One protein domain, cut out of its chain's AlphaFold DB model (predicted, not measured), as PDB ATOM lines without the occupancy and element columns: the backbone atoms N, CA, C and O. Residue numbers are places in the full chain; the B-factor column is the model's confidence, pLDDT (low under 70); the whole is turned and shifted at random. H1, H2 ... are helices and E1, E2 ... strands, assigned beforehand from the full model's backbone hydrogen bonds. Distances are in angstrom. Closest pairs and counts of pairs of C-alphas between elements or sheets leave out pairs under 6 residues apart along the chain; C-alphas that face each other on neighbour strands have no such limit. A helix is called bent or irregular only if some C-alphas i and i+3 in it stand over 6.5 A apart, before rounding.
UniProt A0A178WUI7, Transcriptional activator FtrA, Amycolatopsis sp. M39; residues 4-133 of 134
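Overview. This is residues 4 to 133 of the 134 residues of the protein "Transcriptional activator FtrA" of Amycolatopsis sp. M39 (UniProt A0A178WUI7). A small, strongly twisted sheet of five short strands lies between two helices, H1 over one face and H2 over the other, in three layers. From one end of this body a tail, residues 106 to 133, runs away from the sheet and folds back so that H4 comes close to H2; residues 114 to 119 stick out of it, and residues 30 to 35 stick out elsewhere. The printed part has 130 residues, with four named helices and five named strands in the order E1 H1 E2 E3 E4 H2 E5 H3 H4; the sheet runs E3 E2 E1 E4 E5 and is parallel throughout. The class is mixed, helices and strands, though under half of the residues are in named elements. The whole is compact, with a radius of gyration of the C-alphas of 15.3 A and spans of 47 by 33 by 30 A.

Arrangement. E1, residues 4 to 7, is an inner strand. H1, residues 14 to 25, is on the sheet at a height of 9.1 A and runs along the strands, at 12 degrees to E1 on the local plane; their closest C-alphas are those of Leu 6 and Val 17, 7.4 A apart. E2, residues 39 to 44, is parallel to E1 at 22 degrees, with N 41 and O 4 2.9 A apart, within hydrogen-bond range. The edge strand E3, residues 58 to 60, is parallel to E2 at 44 degrees, with N 59 and O 42 2.9 A apart. E4, residues 71 to 74, is parallel to E1 at 17 degrees, with N 73 and O 5 2.8 A apart. H2, residues 86 to 97, is on the opposite face from H1, at a height of 9.4 A. The other edge strand, E5, residues 101 to 104, is parallel to E4 at 23 degrees, with N 103 and O 72 2.8 A apart. E1, H1, E2 and E4, H2, E5 are strand-helix-strand units, two parallel neighbour strands with a helix between, each with a right-handed crossover. H3, residues 108 to 113, is not on the sheet and is apart from H1 and H2. H4, residues 128 to 131, is close to H2 but not clearly touching; their closest C-alphas are those of Ala 89 and Ala 131, 6.6 A apart. Every O i to N i+4 pair is within hydrogen-bond range in H1 and H2; H3 has 0 of 2 such pairs and 0 of 3 O i to N i+3 pairs within range, and H4 is too short for an O i to N i+4 pair.

Along the chain. E1 begins at C-alpha 4, (-53.810, -3.802, -5.641), and is 9.7 A long. H1 is 14.8 A long, E2 16.5 A, E3 7.0 A, E4 9.8 A, H2 16.2 A and E5 10.0 A. H2 begins at C-alpha 86, (-46.737, 9.772, -20.519). H3, 11.4 A long, is irregular: C-alphas 109 and 112 are 8.6 A apart. H4, 5.2 A long, ends at C-alpha 131, (-43.656, 13.467, -12.413).

Size, cuts and confidence. The two C-alphas farthest apart are those of Gly 35 and Ala 121, 48.4 A. The printed part has no cut. The links H1 to E2, E2 to E3, E4 to H2 and H3 to H4 are long. The mean pLDDT of the printed part is 78.9; residues 47 to 51 and 106 to 133 are under 70.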
ATOM      1  N   LEU A   4     -55.167  -4.207  -5.304       97.31
ATOM      2  CA  LEU A   4     -53.810  -3.802  -5.641       97.31
ATOM      3  C   LEU A   4     -53.615  -3.801  -7.151       97.31
ATOM      4  O   LEU A   4     -53.856  -4.804  -7.818       97.31
ATOM      5  N   VAL A   5     -53.105  -2.692  -7.677       97.25
ATOM      6  CA  VAL A   5     -52.627  -2.613  -9.059       97.25
ATOM      7  C   VAL A   5     -51.110  -2.767  -9.058       97.25
ATOM      8  O   VAL A   5     -50.396  -1.954  -8.470       97.25
ATOM      9  N   LEU A   6     -50.605  -3.796  -9.731       95.44
ATOM     10  CA  LEU A   6     -49.181  -3.993  -9.984       95.44
ATOM     11  C   LEU A   6     -48.847  -3.471 -11.381       95.44
ATOM     12  O   LEU A   6     -49.354  -3.987 -12.376       95.44
ATOM     13  N   VAL A   7     -47.993  -2.454 -11.474       94.00
ATOM     14  CA  VAL A   7     -47.577  -1.904 -12.770       94.00
ATOM     15  C   VAL A   7     -46.511  -2.799 -13.398       94.00
ATOM     16  O   VAL A   7     -45.460  -3.032 -12.807       94.00
ATOM     17  N   LEU A   8     -46.759  -3.247 -14.626       92.00
ATOM     18  CA  LEU A   8     -45.807  -3.950 -15.479       92.00
ATOM     19  C   LEU A   8     -45.558  -3.106 -16.733       92.00
ATOM     20  O   LEU A   8     -46.162  -3.320 -17.784       92.00
ATOM     21  N   HIS A   9     -44.698  -2.098 -16.591       88.25
ATOM     22  CA  HIS A   9     -44.227  -1.282 -17.708       88.25
ATOM     23  C   HIS A   9     -43.078  -1.983 -18.456       88.25
ATOM     24  O   HIS A   9     -42.519  -2.959 -17.960       88.25
ATOM     25  N   GLU A  10     -42.724  -1.481 -19.639       84.62
ATOM     26  CA  GLU A  10     -41.768  -2.122 -20.560       84.62
ATOM     27  C   GLU A  10     -40.423  -2.468 -19.902       84.62
ATOM     28  O   GLU A  10     -39.979  -3.611 -19.948       84.62
ATOM     29  N   HIS A  11     -39.837  -1.493 -19.209       85.81
ATOM     30  CA  HIS A  11     -38.540  -1.602 -18.533       85.81
ATOM     31  C   HIS A  11     -38.661  -1.911 -17.036       85.81
ATOM     32  O   HIS A  11     -37.887  -1.396 -16.228       85.81
ATOM     33  N   ALA A  12     -39.715  -2.620 -16.616       87.81
ATOM     34  CA  ALA A  12     -39.932  -2.931 -15.205       87.81
ATOM     35  C   ALA A  12     -38.911  -3.963 -14.722       87.81
ATOM     36  O   ALA A  12     -38.717  -5.006 -15.347       87.81
ATOM     37  N   MET A  13     -38.306  -3.729 -13.554       90.31
ATOM     38  CA  MET A  13     -37.437  -4.724 -12.931       90.31
ATOM     39  C   MET A  13     -38.251  -5.957 -12.528       90.31
ATOM     40  O   MET A  13     -38.919  -5.976 -11.493       90.31
ATOM     41  N   LEU A  14     -38.162  -7.012 -13.346       88.69
ATOM     42  CA  LEU A  14     -38.985  -8.219 -13.219       88.69
ATOM     43  C   LEU A  14     -38.862  -8.911 -11.857       88.69
ATOM     44  O   LEU A  14     -39.826  -9.516 -11.401       88.69
ATOM     45  N   TYR A  15     -37.723  -8.806 -11.166       89.19
ATOM     46  CA  TYR A  15     -37.603  -9.372  -9.818       89.19
ATOM     47  C   TYR A  15     -38.487  -8.633  -8.799       89.19
ATOM     48  O   TYR A  15     -39.041  -9.266  -7.905       89.19
ATOM     49  N   GLU A  16     -38.663  -7.311  -8.926       91.75
ATOM     50  CA  GLU A  16     -39.547  -6.532  -8.045       91.75
ATOM     51  C   GLU A  16     -41.013  -6.844  -8.345       91.75
ATOM     52  O   GLU A  16     -41.816  -6.964  -7.420       91.75
ATOM     53  N   VAL A  17     -41.337  -7.045  -9.627       91.62
ATOM     54  CA  VAL A  17     -42.643  -7.545 -10.073       91.62
ATOM     55  C   VAL A  17     -42.920  -8.920  -9.466       91.62
ATOM     56  O   VAL A  17     -43.981  -9.119  -8.884       91.62
ATOM     57  N   ALA A  18     -41.966  -9.853  -9.547       91.31
ATOM     58  CA  ALA A  18     -42.110 -11.203  -9.010       91.31
ATOM     59  C   ALA A  18     -42.287 -11.202  -7.485       91.31
ATOM     60  O   ALA A  18     -43.157 -11.899  -6.975       91.31
ATOM     61  N   ILE A  19     -41.521 -10.380  -6.756       92.75
ATOM     62  CA  ILE A  19     -41.682 -10.220  -5.304       92.75
ATOM     63  C   ILE A  19     -43.076  -9.675  -4.977       92.75
ATOM     64  O   ILE A  19     -43.747 -10.213  -4.099       92.75
ATOM     65  N   ALA A  20     -43.531  -8.630  -5.672       93.69
ATOM     66  CA  ALA A  20     -44.854  -8.061  -5.437       93.69
ATOM     67  C   ALA A  20     -45.971  -9.069  -5.757       93.69
ATOM     68  O   ALA A  20     -46.902  -9.219  -4.970       93.69
ATOM     69  N   ALA A  21     -45.860  -9.797  -6.869       93.00
ATOM     70  CA  ALA A  21     -46.805 -10.842  -7.239       93.00
ATOM     71  C   ALA A  21     -46.828 -11.989  -6.219       93.00
ATOM     72  O   ALA A  21     -47.901 -12.435  -5.834       93.00
ATOM     73  N   GLU A  22     -45.674 -12.422  -5.714       93.44
ATOM     74  CA  GLU A  22     -45.604 -13.464  -4.689       93.44
ATOM     75  C   GLU A  22     -46.211 -12.993  -3.364       93.44
ATOM     76  O   GLU A  22     -47.000 -13.711  -2.757       93.44
ATOM     77  N   VAL A  23     -45.884 -11.779  -2.909       93.31
ATOM     78  CA  VAL A  23     -46.372 -11.233  -1.632       93.31
ATOM     79  C   VAL A  23     -47.873 -10.955  -1.685       93.31
ATOM     80  O   VAL A  23     -48.601 -11.339  -0.769       93.31
ATOM     81  N   PHE A  24     -48.352 -10.303  -2.740       94.25
ATOM     82  CA  PHE A  24     -49.730  -9.823  -2.808       94.25
ATOM     83  C   PHE A  24     -50.664 -10.752  -3.588       94.25
ATOM     84  O   PHE A  24     -51.834 -10.843  -3.237       94.25
ATOM     85  N   GLY A  25     -50.172 -11.443  -4.617       92.56
ATOM     86  CA  GLY A  25     -50.990 -12.261  -5.520       92.56
ATOM     87  C   GLY A  25     -51.282 -13.674  -5.015       92.56
ATOM     88  O   GLY A  25     -52.281 -14.264  -5.416       92.56
ATOM     89  N   VAL A  26     -50.460 -14.217  -4.112       93.50
ATOM     90  CA  VAL A  26     -50.754 -15.495  -3.446       93.50
ATOM     91  C   VAL A  26     -51.668 -15.240  -2.253       93.50
ATOM     92  O   VAL A  26     -51.304 -14.485  -1.347       93.50
ATOM     93  N   ASP A  27     -52.834 -15.892  -2.238       93.12
ATOM     94  CA  ASP A  27     -53.798 -15.762  -1.147       93.12
ATOM     95  C   ASP A  27     -53.195 -16.235   0.183       93.12
ATOM     96  O   ASP A  27     -52.813 -17.393   0.356       93.12
ATOM     97  N   ARG A  28     -53.123 -15.307   1.138       94.75
ATOM     98  CA  ARG A  28     -52.723 -15.559   2.528       94.75
ATOM     99  C   ARG A  28     -53.787 -15.079   3.506       94.75
ATOM    100  O   ARG A  28     -53.469 -14.703   4.632       94.75
ATOM    101  N   SER A  29     -55.053 -15.105   3.093       95.62
ATOM    102  CA  SER A  29     -56.225 -14.771   3.908       95.62
ATOM    103  C   SER A  29     -56.197 -15.428   5.292       95.62
ATOM    104  O   SER A  29     -56.476 -14.761   6.286       95.62
ATOM    105  N   ALA A  30     -55.749 -16.685   5.386       95.69
ATOM    106  CA  ALA A  30     -55.593 -17.419   6.646       95.69
ATOM    107  C   ALA A  30     -54.566 -16.815   7.633       95.69
ATOM    108  O   ALA A  30     -54.632 -17.093   8.827       95.69
ATOM    109  N   LEU A  31     -53.616 -16.004   7.154       93.00
ATOM    110  CA  LEU A  31     -52.616 -15.302   7.972       93.00
ATOM    111  C   LEU A  31     -53.036 -13.861   8.310       93.00
ATOM    112  O   LEU A  31     -52.345 -13.175   9.065       93.00
ATOM    113  N   SER A  32     -54.142 -13.382   7.737       93.06
ATOM    114  CA  SER A  32     -54.637 -12.021   7.921       93.06
ATOM    115  C   SER A  32     -55.638 -11.953   9.080       93.06
ATOM    116  O   SER A  32     -56.588 -12.736   9.099       93.06
ATOM    117  N   PRO A  33     -55.525 -10.981  10.008       90.94
ATOM    118  CA  PRO A  33     -56.497 -10.798  11.092       90.94
ATOM    119  C   PRO A  33     -57.937 -10.568  10.614       90.94
ATOM    120  O   PRO A  33     -58.882 -10.819  11.353       90.94
ATOM    121  N   THR A  34     -58.110 -10.067   9.388       94.00
ATOM    122  CA  THR A  34     -59.424  -9.797   8.788       94.00
ATOM    123  C   THR A  34     -59.941 -10.955   7.937       94.00
ATOM    124  O   THR A  34     -61.035 -10.855   7.388       94.00
ATOM    125  N   GLY A  35     -59.156 -12.025   7.766       94.06
ATOM    126  CA  GLY A  35     -59.467 -13.108   6.833       94.06
ATOM    127  C   GLY A  35     -59.448 -12.681   5.360       94.06
ATOM    128  O   GLY A  35     -59.881 -13.441   4.502       94.06
ATOM    129  N   ALA A  36     -58.973 -11.471   5.045       93.69
ATOM    130  CA  ALA A  36     -58.886 -10.957   3.682       93.69
ATOM    131  C   ALA A  36     -57.425 -10.800   3.247       93.69
ATOM    132  O   ALA A  36     -56.583 -10.338   4.023       93.69
ATOM    133  N   TRP A  37     -57.159 -11.132   1.984       95.50
ATOM    134  CA  TRP A  37     -55.917 -10.813   1.282       95.50
ATOM    135  C   TRP A  37     -56.174  -9.853   0.115       95.50
ATOM    136  O   TRP A  37     -57.291  -9.354  -0.045       95.50
ATOM    137  N   TYR A  38     -55.137  -9.557  -0.662       95.31
ATOM    138  CA  TYR A  38     -55.214  -8.629  -1.782       95.31
ATOM    139  C   TYR A  38     -55.861  -9.263  -3.010       95.31
ATOM    140  O   TYR A  38     -55.613 -10.420  -3.336       95.31
ATOM    141  N   ASP A  39     -56.665  -8.463  -3.700       95.31
ATOM    142  CA  ASP A  39     -57.121  -8.727  -5.060       95.31
ATOM    143  C   ASP A  39     -56.184  -7.989  -6.023       95.31
ATOM    144  O   ASP A  39     -56.165  -6.755  -6.052       95.31
ATOM    145  N   VAL A  40     -55.335  -8.731  -6.736       95.50
ATOM    146  CA  VAL A  40     -54.255  -8.162  -7.555       95.50
ATOM    147  C   VAL A  40     -54.654  -8.117  -9.023       95.50
ATOM    148  O   VAL A  40     -55.034  -9.130  -9.605       95.50
ATOM    149  N   VAL A  41     -54.472  -6.954  -9.648       95.31
ATOM    150  CA  VAL A  41     -54.574  -6.755 -11.097       95.31
ATOM    151  C   VAL A  41     -53.273  -6.174 -11.642       95.31
ATOM    152  O   VAL A  41     -52.628  -5.349 -10.996       95.31
ATOM    153  N   VAL A  42     -52.869  -6.601 -12.834       94.62
ATOM    154  CA  VAL A  42     -51.655  -6.114 -13.494       94.62
ATOM    155  C   VAL A  42     -52.019  -5.026 -14.500       94.62
ATOM    156  O   VAL A  42     -52.782  -5.272 -15.427       94.62
ATOM    157  N   ALA A  43     -51.458  -3.830 -14.349       94.12
ATOM    158  CA  ALA A  43     -51.570  -2.781 -15.357       94.12
ATOM    159  C   ALA A  43     -50.379  -2.860 -16.316       94.12
ATOM    160  O   ALA A  43     -49.235  -2.682 -15.894       94.12
ATOM    161  N   CYS A  44     -50.634  -3.120 -17.597       90.44
ATOM    162  CA  CYS A  44     -49.598  -3.230 -18.623       90.44
ATOM    163  C   CYS A  44     -50.019  -2.550 -19.941       90.44
ATOM    164  O   CYS A  44     -51.214  -2.465 -20.231       90.44
ATOM    165  N   PRO A  45     -49.068  -2.055 -20.759       80.81
ATOM    166  CA  PRO A  45     -49.389  -1.324 -21.991       80.81
ATOM    167  C   PRO A  45     -50.262  -2.111 -22.984       80.81
ATOM    168  O   PRO A  45     -51.144  -1.549 -23.623       80.81
ATOM    169  N   GLU A  46     -50.061  -3.428 -23.075       73.25
ATOM    170  CA  GLU A  46     -50.690  -4.301 -24.080       73.25
ATOM    171  C   GLU A  46     -51.902  -5.095 -23.543       73.25
ATOM    172  O   GLU A  46     -52.373  -6.007 -24.222       73.25
ATOM    173  N   ARG A  47     -52.403  -4.811 -22.325       68.50
ATOM    174  CA  ARG A  47     -53.482  -5.585 -21.649       68.50
ATOM    175  C   ARG A  47     -53.227  -7.099 -21.553       68.50
ATOM    176  O   ARG A  47     -54.150  -7.886 -21.369       68.50
ATOM    177  N   SER A  48     -51.975  -7.525 -21.663       65.50
ATOM    178  CA  SER A  48     -51.564  -8.910 -21.480       65.50
ATOM    179  C   SER A  48     -50.345  -8.918 -20.568       65.50
ATOM    180  O   SER A  48     -49.308  -8.348 -20.929       65.50
ATOM    181  N   PRO A  49     -50.428  -9.507 -19.364       59.66
ATOM    182  CA  PRO A  49     -49.262  -9.699 -18.534       59.66
ATOM    183  C   PRO A  49     -48.516 -10.859 -19.192       59.66
ATOM    184  O   PRO A  49     -48.803 -12.025 -18.930       59.66
ATOM    185  N   ARG A  50     -47.642 -10.539 -20.157       63.97
ATOM    186  CA  ARG A  50     -46.791 -11.500 -20.880       63.97
ATOM    187  C   ARG A  50     -46.365 -12.619 -19.922       63.97
ATOM    188  O   ARG A  50     -45.913 -12.252 -18.849       63.97
ATOM    189  N   HIS A  51     -46.537 -13.894 -20.310       67.38
ATOM    190  CA  HIS A  51     -46.156 -15.217 -19.728       67.38
ATOM    191  C   HIS A  51     -45.652 -15.386 -18.268       67.38
ATOM    192  O   HIS A  51     -45.755 -16.481 -17.727       67.38
ATOM    193  N   TRP A  52     -45.108 -14.360 -17.629       72.44
ATOM    194  CA  TRP A  52     -44.617 -14.276 -16.260       72.44
ATOM    195  C   TRP A  52     -45.715 -14.349 -15.190       72.44
ATOM    196  O   TRP A  52     -45.479 -14.927 -14.133       72.44
ATOM    197  N   LEU A  53     -46.902 -13.777 -15.441       83.81
ATOM    198  CA  LEU A  53     -48.007 -13.703 -14.466       83.81
ATOM    199  C   LEU A  53     -49.348 -14.188 -15.057       83.81
ATOM    200  O   LEU A  53     -50.340 -13.463 -15.015       83.81
ATOM    201  N   PRO A  54     -49.416 -15.415 -15.609       81.94
ATOM    202  CA  PRO A  54     -50.552 -15.866 -16.421       81.94
ATOM    203  C   PRO A  54     -51.864 -16.042 -15.639       81.94
ATOM    204  O   PRO A  54     -52.920 -16.197 -16.239       81.94
ATOM    205  N   HIS A  55     -51.796 -16.061 -14.308       83.38
ATOM    206  CA  HIS A  55     -52.935 -16.267 -13.415       83.38
ATOM    207  C   HIS A  55     -53.546 -14.953 -12.907       83.38
ATOM    208  O   HIS A  55     -54.608 -14.990 -12.289       83.38
ATOM    209  N   LEU A  56     -52.891 -13.809 -13.140       88.94
ATOM    210  CA  LEU A  56     -53.388 -12.514 -12.686       88.94
ATOM    211  C   LEU A  56     -54.191 -11.824 -13.795       88.94
ATOM    212  O   LEU A  56     -53.761 -11.824 -14.952       88.94
ATOM    213  N   PRO A  57     -55.338 -11.203 -13.463       91.50
ATOM    214  CA  PRO A  57     -56.062 -10.377 -14.414       91.50
ATOM    215  C   PRO A  57     -55.196  -9.190 -14.836       91.50
ATOM    216  O   PRO A  57     -54.424  -8.657 -14.034       91.50
ATOM    217  N   ALA A  58     -55.354  -8.746 -16.081       91.81
ATOM    218  CA  ALA A  58     -54.658  -7.577 -16.594       91.81
ATOM    219  C   ALA A  58     -55.599  -6.523 -17.154       91.81
ATOM    220  O   ALA A  58     -56.660  -6.824 -17.698       91.81
ATOM    221  N   ILE A  59     -55.143  -5.287 -17.029       93.81
ATOM    222  CA  ILE A  59     -55.767  -4.078 -17.546       93.81
ATOM    223  C   ILE A  59     -54.714  -3.243 -18.272       93.81
ATOM    224  O   ILE A  59     -53.506  -3.439 -18.115       93.81
ATOM    225  N   GLY A  60     -55.179  -2.297 -19.071       92.12
ATOM    226  CA  GLY A  60     -54.359  -1.284 -19.701       92.12
ATOM    227  C   GLY A  60     -53.880  -0.264 -18.678       92.12
ATOM    228  O   GLY A  60     -54.548   0.011 -17.682       92.12
ATOM    229  N   VAL A  61     -52.741   0.364 -18.952       91.50
ATOM    230  CA  VAL A  61     -52.220   1.466 -18.129       91.50
ATOM    231  C   VAL A  61     -53.226   2.619 -18.000       91.50
ATOM    232  O   VAL A  61     -53.357   3.203 -16.929       91.50
ATOM    233  N   SER A  62     -53.989   2.917 -19.055       90.31
ATOM    234  CA  SER A  62     -55.021   3.961 -19.018       90.31
ATOM    235  C   SER A  62     -56.224   3.614 -18.132       90.31
ATOM    236  O   SER A  62     -56.987   4.505 -17.786       90.31
ATOM    237  N   GLU A  63     -56.400   2.348 -17.747       92.94
ATOM    238  CA  GLU A  63     -57.530   1.876 -16.929       92.94
ATOM    239  C   GLU A  63     -57.215   1.865 -15.426       92.94
ATOM    240  O   GLU A  63     -58.065   1.493 -14.618       92.94
ATOM    241  N   ILE A  64     -56.010   2.278 -15.015       93.44
ATOM    242  CA  ILE A  64     -55.603   2.297 -13.600       93.44
ATOM    243  C   ILE A  64     -56.589   3.108 -12.744       93.44
ATOM    244  O   ILE A  64     -56.922   2.684 -11.638       93.44
ATOM    245  N   GLY A  65     -57.086   4.241 -13.253       89.75
ATOM    246  CA  GLY A  65     -58.056   5.083 -12.542       89.75
ATOM    247  C   GLY A  65     -59.420   4.416 -12.333       89.75
ATOM    248  O   GLY A  65     -60.085   4.668 -11.331       89.75
ATOM    249  N   GLU A  66     -59.818   3.520 -13.236       91.69
ATOM    250  CA  GLU A  66     -61.091   2.790 -13.183       91.69
ATOM    251  C   GLU A  66     -60.998   1.517 -12.329       91.69
ATOM    252  O   GLU A  66     -62.010   0.961 -11.907       91.69
ATOM    253  N   ALA A  67     -59.779   1.063 -12.023       92.69
ATOM    254  CA  ALA A  67     -59.533  -0.185 -11.313       92.69
ATOM    255  C   ALA A  67     -59.905  -0.157  -9.819       92.69
ATOM    256  O   ALA A  67     -59.726  -1.182  -9.162       92.69
ATOM    257  N   ALA A  68     -60.384   0.978  -9.288       92.25
ATOM    258  CA  ALA A  68     -60.744   1.173  -7.878       92.25
ATOM    259  C   ALA A  68     -59.648   0.683  -6.908       92.25
ATOM    260  O   ALA A  68     -59.908  -0.068  -5.969       92.25
ATOM    261  N   ALA A  69     -58.397   1.056  -7.185       95.94
ATOM    262  CA  ALA A  69     -57.235   0.572  -6.450       95.94
ATOM    263  C   ALA A  69     -57.114   1.212  -5.057       95.94
ATOM    264  O   ALA A  69     -57.171   2.431  -4.919       95.94
ATOM    265  N   ASP A  70     -56.826   0.401  -4.039       95.44
ATOM    266  CA  ASP A  70     -56.441   0.873  -2.700       95.44
ATOM    267  C   ASP A  70     -54.927   1.116  -2.581       95.44
ATOM    268  O   ASP A  70     -54.450   1.812  -1.668       95.44
ATOM    269  N   LEU A  71     -54.161   0.460  -3.458       95.81
ATOM    270  CA  LEU A  71     -52.706   0.501  -3.529       95.81
ATOM    271  C   LEU A  71     -52.240   0.262  -4.968       95.81
ATOM    272  O   LEU A  71     -52.651  -0.699  -5.613       95.81
ATOM    273  N   ILE A  72     -51.320   1.096  -5.440       96.94
ATOM    274  CA  ILE A  72     -50.580   0.874  -6.682       96.94
ATOM    275  C   ILE A  72     -49.126   0.588  -6.324       96.94
ATOM    276  O   ILE A  72     -48.494   1.372  -5.616       96.94
ATOM    277  N   VAL A  73     -48.585  -0.521  -6.817       95.50
ATOM    278  CA  VAL A  73     -47.164  -0.853  -6.703       95.50
ATOM    279  C   VAL A  73     -46.499  -0.583  -8.039       95.50
ATOM    280  O   VAL A  73     -46.856  -1.193  -9.050       95.50
ATOM    281  N   VAL A  74     -45.511   0.312  -8.033       94.00
ATOM    282  CA  VAL A  74     -44.697   0.599  -9.212       94.00
ATOM    283  C   VAL A  74     -43.277   0.076  -9.001       94.00
ATOM    284  O   VAL A  74     -42.557   0.586  -8.128       94.00
ATOM    285  N   PRO A  75     -42.860  -0.943  -9.772       91.94
ATOM    286  CA  PRO A  75     -41.475  -1.378  -9.828       91.94
ATOM    287  C   PRO A  75     -40.544  -0.242 -10.252       91.94
ATOM    288  O   PRO A  75     -40.931   0.697 -10.947       91.94
ATOM    289  N   SER A  76     -39.285  -0.335  -9.849       89.56
ATOM    290  CA  SER A  76     -38.222   0.448 -10.458       89.56
ATOM    291  C   SER A  76     -37.911  -0.056 -11.872       89.56
ATOM    292  O   SER A  76     -38.296  -1.155 -12.268       89.56
ATOM    293  N   THR A  77     -37.163   0.760 -12.616       86.12
ATOM    294  CA  THR A  77     -36.748   0.463 -13.989       86.12
ATOM    295  C   THR A  77     -35.309  -0.047 -14.086       86.12
ATOM    296  O   THR A  77     -34.447   0.390 -13.313       86.12
ATOM    297  N   ASP A  78     -35.052  -0.952 -15.031       83.12
ATOM    298  CA  ASP A  78     -33.710  -1.386 -15.440       83.12
ATOM    299  C   ASP A  78     -33.048  -0.462 -16.484       83.12
ATOM    300  O   ASP A  78     -31.827  -0.527 -16.642       83.12
ATOM    301  N   SER A  79     -33.803   0.470 -17.079       81.88
ATOM    302  CA  SER A  79     -33.341   1.497 -18.028       81.88
ATOM    303  C   SER A  79     -33.329   2.909 -17.412       81.88
ATOM    304  O   SER A  79     -34.206   3.739 -17.662       81.88
ATOM    305  N   PRO A  80     -32.343   3.253 -16.563       73.12
ATOM    306  CA  PRO A  80     -32.296   4.568 -15.939       73.12
ATOM    307  C   PRO A  80     -31.885   5.655 -16.935       73.12
ATOM    308  O   PRO A  80     -30.722   5.746 -17.313       73.12
ATOM    309  N   GLY A  81     -32.824   6.528 -17.286       74.06
ATOM    310  CA  GLY A  81     -32.598   7.645 -18.210       74.06
ATOM    311  C   GLY A  81     -33.613   7.687 -19.342       74.06
ATOM    312  O   GLY A  81     -33.771   8.734 -19.962       74.06
ATOM    313  N   GLU A  82     -34.333   6.589 -19.559       76.62
ATOM    314  CA  GLU A  82     -35.491   6.591 -20.437       76.62
ATOM    315  C   GLU A  82     -36.638   7.394 -19.830       76.62
ATOM    316  O   GLU A  82     -36.817   7.485 -18.607       76.62
ATOM    317  N   GLU A  83     -37.388   8.028 -20.723       78.06
ATOM    318  CA  GLU A  83     -38.556   8.803 -20.358       78.06
ATOM    319  C   GLU A  83     -39.679   7.864 -19.911       78.06
ATOM    320  O   GLU A  83     -39.871   6.775 -20.450       78.06
ATOM    321  N   VAL A  84     -40.409   8.275 -18.877       82.19
ATOM    322  CA  VAL A  84     -41.570   7.516 -18.411       82.19
ATOM    323  C   VAL A  84     -42.669   7.663 -19.452       82.19
ATOM    324  O   VAL A  84     -42.949   8.786 -19.867       82.19
ATOM    325  N   ASP A  85     -43.331   6.560 -19.803       84.81
ATOM    326  CA  ASP A  85     -44.536   6.591 -20.634       84.81
ATOM    327  C   ASP A  85     -45.516   7.670 -20.113       84.81
ATOM    328  O   ASP A  85     -45.982   7.579 -18.965       84.81
ATOM    329  N   PRO A  86     -45.838   8.699 -20.923       88.94
ATOM    330  CA  PRO A  86     -46.737   9.772 -20.519       88.94
ATOM    331  C   PRO A  86     -48.114   9.277 -20.068       88.94
ATOM    332  O   PRO A  86     -48.693   9.872 -19.156       88.94
ATOM    333  N   ALA A  87     -48.626   8.190 -20.658       89.50
ATOM    334  CA  ALA A  87     -49.905   7.601 -20.272       89.50
ATOM    335  C   ALA A  87     -49.835   6.997 -18.864       89.50
ATOM    336  O   ALA A  87     -50.729   7.223 -18.048       89.50
ATOM    337  N   LEU A  88     -48.736   6.307 -18.541       90.06
ATOM    338  CA  LEU A  88     -48.486   5.793 -17.194       90.06
ATOM    339  C   LEU A  88     -48.331   6.926 -16.182       90.06
ATOM    340  O   LEU A  88     -48.928   6.881 -15.108       90.06
ATOM    341  N   ALA A  89     -47.556   7.957 -16.518       91.31
ATOM    342  CA  ALA A  89     -47.365   9.101 -15.637       91.31
ATOM    343  C   ALA A  89     -48.685   9.840 -15.358       91.31
ATOM    344  O   ALA A  89     -48.925  10.235 -14.218       91.31
ATOM    345  N   ALA A  90     -49.535  10.015 -16.375       91.50
ATOM    346  CA  ALA A  90     -50.857  10.619 -16.221       91.50
ATOM    347  C   ALA A  90     -51.758   9.768 -15.318       91.50
ATOM    348  O   ALA A  90     -52.259  10.272 -14.317       91.50
ATOM    349  N   ALA A  91     -51.859   8.466 -15.588       93.00
ATOM    350  CA  ALA A  91     -52.682   7.557 -14.799       93.00
ATOM    351  C   ALA A  91     -52.263   7.499 -13.315       93.00
ATOM    352  O   ALA A  91     -53.110   7.481 -12.423       93.00
ATOM    353  N   LEU A  92     -50.954   7.509 -13.030       93.25
ATOM    354  CA  LEU A  92     -50.439   7.542 -11.657       93.25
ATOM    355  C   LEU A  92     -50.711   8.881 -10.962       93.25
ATOM    356  O   LEU A  92     -51.008   8.888  -9.768       93.25
ATOM    357  N   ARG A  93     -50.623  10.004 -11.686       93.12
ATOM    358  CA  ARG A  93     -50.981  11.325 -11.153       93.12
ATOM    359  C   ARG A  93     -52.462  11.398 -10.802       93.12
ATOM    360  O   ARG A  93     -52.786  11.800  -9.689       93.12
ATOM    361  N   ASP A  94     -53.331  10.946 -11.698       93.00
ATOM    362  CA  ASP A  94     -54.779  10.956 -11.479       93.00
ATOM    363  C   ASP A  94     -55.169  10.064 -10.292       93.00
ATOM    364  O   ASP A  94     -55.950  10.470  -9.429       93.00
ATOM    365  N   ALA A  95     -54.558   8.878 -10.180       92.44
ATOM    366  CA  ALA A  95     -54.749   7.997  -9.031       92.44
ATOM    367  C   ALA A  95     -54.230   8.616  -7.721       92.44
ATOM    368  O   ALA A  95     -54.862   8.503  -6.672       92.44
ATOM    369  N   HIS A  96     -53.085   9.299  -7.756       92.75
ATOM    370  CA  HIS A  96     -52.579   9.990  -6.574       92.75
ATOM    371  C   HIS A  96     -53.511  11.130  -6.144       92.75
ATOM    372  O   HIS A  96     -53.812  11.264  -4.956       92.75
ATOM    373  N   ALA A  97     -54.004  11.914  -7.106       92.19
ATOM    374  CA  ALA A  97     -54.938  13.010  -6.871       92.19
ATOM    375  C   ALA A  97     -56.275  12.527  -6.284       92.19
ATOM    376  O   ALA A  97     -56.882  13.240  -5.486       92.19
ATOM    377  N   SER A  98     -56.711  11.306  -6.614       91.25
ATOM    378  CA  SER A  98     -57.895  10.676  -6.015       91.25
ATOM    379  C   SER A  98     -57.640  10.030  -4.643       91.25
ATOM    380  O   SER A  98     -58.569   9.510  -4.027       91.25
ATOM    381  N   GLY A  99     -56.410  10.105  -4.121       93.25
ATOM    382  CA  GLY A  99     -56.040   9.627  -2.787       93.25
ATOM    383  C   GLY A  99     -55.523   8.187  -2.738       93.25
ATOM    384  O   GLY A  99     -55.306   7.658  -1.644       93.25
ATOM    385  N   VAL A 100     -55.288   7.547  -3.889       95.44
ATOM    386  CA  VAL A 100     -54.725   6.192  -3.942       95.44
ATOM    387  C   VAL A 100     -53.289   6.200  -3.421       95.44
ATOM    388  O   VAL A 100     -52.467   7.061  -3.751       95.44
ATOM    389  N   ARG A 101     -52.957   5.202  -2.596       95.00
ATOM    390  CA  ARG A 101     -51.591   5.014  -2.101       95.00
ATOM    391  C   ARG A 101     -50.729   4.436  -3.213       95.00
ATOM    392  O   ARG A 101     -51.084   3.422  -3.805       95.00
ATOM    393  N   ILE A 102     -49.570   5.037  -3.447       94.25
ATOM    394  CA  ILE A 102     -48.606   4.551  -4.436       94.25
ATOM    395  C   ILE A 102     -47.331   4.145  -3.704       94.25
ATOM    396  O   ILE A 102     -46.666   4.976  -3.084       94.25
ATOM    397  N   ALA A 103     -46.998   2.859  -3.764       91.44
ATOM    398  CA  ALA A 103     -45.748   2.317  -3.265       91.44
ATOM    399  C   ALA A 103     -44.763   2.158  -4.420       91.44
ATOM    400  O   ALA A 103     -45.088   1.620  -5.480       91.44
ATOM    401  N   ARG A 104     -43.531   2.600  -4.190       82.44
ATOM    402  CA  ARG A 104     -42.430   2.399  -5.121       82.44
ATOM    403  C   ARG A 104     -41.495   1.340  -4.561       82.44
ATOM    404  O   ARG A 104     -40.966   1.509  -3.463       82.44
ATOM    405  N   SER A 105     -41.220   0.309  -5.346       71.19
ATOM    406  CA  SER A 105     -40.130  -0.614  -5.045       71.19
ATOM    407  C   SER A 105     -38.815   0.074  -5.404       71.19
ATOM    408  O   SER A 105     -38.616   0.489  -6.544       71.19
ATOM    409  N   SER A 106     -37.941   0.313  -4.427       59.44
ATOM    410  CA  SER A 106     -36.605   0.857  -4.681       59.44
ATOM    411  C   SER A 106     -35.573  -0.256  -4.599       59.44
ATOM    412  O   SER A 106     -35.355  -0.821  -3.527       59.44
ATOM    413  N   SER A 107     -34.870  -0.503  -5.699       51.34
ATOM    414  CA  SER A 107     -33.629  -1.271  -5.668       51.34
ATOM    415  C   SER A 107     -32.633  -0.662  -4.662       51.34
ATOM    416  O   SER A 107     -32.493   0.570  -4.608       51.34
ATOM    417  N   PRO A 108     -31.864  -1.483  -3.916       42.56
ATOM    418  CA  PRO A 108     -30.858  -1.007  -2.962       42.56
ATOM    419  C   PRO A 108     -29.768  -0.115  -3.584       42.56
ATOM    420  O   PRO A 108     -29.058   0.572  -2.856       42.56
ATOM    421  N   ARG A 109     -29.658  -0.029  -4.920       44.09
ATOM    422  CA  ARG A 109     -28.717   0.892  -5.586       44.09
ATOM    423  C   ARG A 109     -29.090   2.379  -5.480       44.09
ATOM    424  O   ARG A 109     -28.279   3.209  -5.879       44.09
ATOM    425  N   ARG A 110     -30.280   2.758  -4.978       46.41
ATOM    426  CA  ARG A 110     -30.709   4.178  -4.881       46.41
ATOM    427  C   ARG A 110     -31.480   4.535  -3.601       46.41
ATOM    428  O   ARG A 110     -32.359   5.390  -3.634       46.41
ATOM    429  N   ALA A 111     -31.127   3.951  -2.457       34.88
ATOM    430  CA  ALA A 111     -31.747   4.247  -1.154       34.88
ATOM    431  C   ALA A 111     -31.468   5.669  -0.585       34.88
ATOM    432  O   ALA A 111     -31.819   5.958   0.554       34.88
ATOM    433  N   CYS A 112     -30.858   6.585  -1.346       30.09
ATOM    434  CA  CYS A 112     -30.362   7.874  -0.834       30.09
ATOM    435  C   CYS A 112     -31.411   8.995  -0.668       30.09
ATOM    436  O   CYS A 112     -31.043  10.093  -0.274       30.09
ATOM    437  N   TRP A 113     -32.696   8.771  -0.964       31.77
ATOM    438  CA  TRP A 113     -33.663   9.878  -1.108       31.77
ATOM    439  C   TRP A 113     -34.800   9.930  -0.077       31.77
ATOM    440  O   TRP A 113     -35.627  10.835  -0.142       31.77
ATOM    441  N   MET A 114     -34.858   9.012   0.895       33.59
ATOM    442  CA  MET A 114     -35.969   8.972   1.863       33.59
ATOM    443  C   MET A 114     -35.751   9.781   3.155       33.59
ATOM    444  O   MET A 114     -36.687   9.929   3.932       33.59
ATOM    445  N   THR A 115     -34.575  10.375   3.383       32.69
ATOM    446  CA  THR A 115     -34.258  11.102   4.630       32.69
ATOM    447  C   THR A 115     -33.889  12.564   4.396       32.69
ATOM    448  O   THR A 115     -32.850  13.003   4.867       32.69
ATOM    449  N   GLY A 116     -34.704  13.327   3.652       30.11
ATOM    450  CA  GLY A 116     -34.702  14.809   3.654       30.11
ATOM    451  C   GLY A 116     -33.355  15.529   3.465       30.11
ATOM    452  O   GLY A 116     -33.253  16.721   3.738       30.11
ATOM    453  N   SER A 117     -32.316  14.826   3.024       37.31
ATOM    454  CA  SER A 117     -30.946  15.305   2.955       37.31
ATOM    455  C   SER A 117     -30.579  15.496   1.495       37.31
ATOM    456  O   SER A 117     -30.967  14.730   0.613       37.31
ATOM    457  N   ARG A 118     -29.881  16.602   1.242       41.03
ATOM    458  CA  ARG A 118     -29.441  17.011  -0.088       41.03
ATOM    459  C   ARG A 118     -28.615  15.878  -0.721       41.03
ATOM    460  O   ARG A 118     -27.699  15.384  -0.063       41.03
ATOM    461  N   PRO A 119     -28.895  15.483  -1.973       47.56
ATOM    462  CA  PRO A 119     -28.139  14.424  -2.629       47.56
ATOM    463  C   PRO A 119     -26.653  14.805  -2.759       47.56
ATOM    464  O   PRO A 119     -26.344  15.980  -2.999       47.56
ATOM    465  N   PRO A 120     -25.724  13.839  -2.637       43.09
ATOM    466  CA  PRO A 120     -24.319  14.071  -2.942       43.09
ATOM    467  C   PRO A 120     -24.133  14.404  -4.430       43.09
ATOM    468  O   PRO A 120     -24.907  13.979  -5.294       43.09
ATOM    469  N   ALA A 121     -23.095  15.189  -4.729       37.44
ATOM    470  CA  ALA A 121     -22.756  15.588  -6.092       37.44
ATOM    471  C   ALA A 121     -22.537  14.343  -6.973       37.44
ATOM    472  O   ALA A 121     -21.686  13.511  -6.670       37.44
ATOM    473  N   GLY A 122     -23.334  14.211  -8.039       42.56
ATOM    474  CA  GLY A 122     -23.306  13.068  -8.963       42.56
ATOM    475  C   GLY A 122     -24.644  12.337  -9.117       42.56
ATOM    476  O   GLY A 122     -24.825  11.604 -10.085       42.56
ATOM    477  N   CYS A 123     -25.616  12.563  -8.227       39.22
ATOM    478  CA  CYS A 123     -26.993  12.125  -8.456       39.22
ATOM    479  C   CYS A 123     -27.726  13.144  -9.337       39.22
ATOM    480  O   CYS A 123     -28.161  14.188  -8.852       39.22
ATOM    481  N   THR A 124     -27.895  12.842 -10.623       42.22
ATOM    482  CA  THR A 124     -28.898  13.533 -11.436       42.22
ATOM    483  C   THR A 124     -30.290  13.213 -10.877       42.22
ATOM    484  O   THR A 124     -30.557  12.053 -10.544       42.22
ATOM    485  N   PRO A 125     -31.180  14.208 -10.709       39.84
ATOM    486  CA  PRO A 125     -32.564  13.934 -10.356       39.84
ATOM    487  C   PRO A 125     -33.162  13.080 -11.474       39.84
ATOM    488  O   PRO A 125     -33.301  13.532 -12.607       39.84
ATOM    489  N   THR A 126     -33.473  11.818 -11.184       47.72
ATOM    490  CA  THR A 126     -34.317  11.040 -12.084       47.72
ATOM    491  C   THR A 126     -35.709  11.660 -12.080       47.72
ATOM    492  O   THR A 126     -36.193  12.126 -11.054       47.72
ATOM    493  N   THR A 127     -36.353  11.666 -13.240       45.84
ATOM    494  CA  THR A 127     -37.636  12.317 -13.568       45.84
ATOM    495  C   THR A 127     -38.833  11.876 -12.714       45.84
ATOM    496  O   THR A 127     -39.881  12.518 -12.713       45.84
ATOM    497  N   TRP A 128     -38.691  10.806 -11.934       45.00
ATOM    498  CA  TRP A 128     -39.809  10.116 -11.299       45.00
ATOM    499  C   TRP A 128     -40.449  10.836 -10.089       45.00
ATOM    500  O   TRP A 128     -41.674  10.866 -10.018       45.00
ATOM    501  N   PRO A 129     -39.707  11.459  -9.143       44.09
ATOM    502  CA  PRO A 129     -40.330  12.218  -8.054       44.09
ATOM    503  C   PRO A 129     -40.976  13.525  -8.530       44.09
ATOM    504  O   PRO A 129     -41.898  14.010  -7.881       44.09
ATOM    505  N   ALA A 130     -40.496  14.095  -9.642       42.56
ATOM    506  CA  ALA A 130     -41.069  15.302 -10.233       42.56
ATOM    507  C   ALA A 130     -42.389  15.001 -10.958       42.56
ATOM    508  O   ALA A 130     -43.340  15.762 -10.829       42.56
ATOM    509  N   ALA A 131     -42.478  13.853 -11.640       45.34
ATOM    510  CA  ALA A 131     -43.656  13.467 -12.413       45.34
ATOM    511  C   ALA A 131     -44.923  13.207 -11.575       45.34
ATOM    512  O   ALA A 131     -46.009  13.229 -12.139       45.34
ATOM    513  N   ILE A 132     -44.803  12.962 -10.264       45.06
ATOM    514  CA  ILE A 132     -45.948  12.709  -9.361       45.06
ATOM    515  C   ILE A 132     -46.342  13.971  -8.564       45.06
ATOM    516  O   ILE A 132     -47.430  14.028  -8.002       45.06
ATOM    517  N   ARG A 133     -45.478  14.996  -8.506       41.75
ATOM    518  CA  ARG A 133     -45.674  16.201  -7.669       41.75
ATOM    519  C   ARG A 133     -46.097  17.463  -8.432       41.75
ATOM    520  O   ARG A 133     -46.236  18.498  -7.783       41.75
TER     521      ARG A 133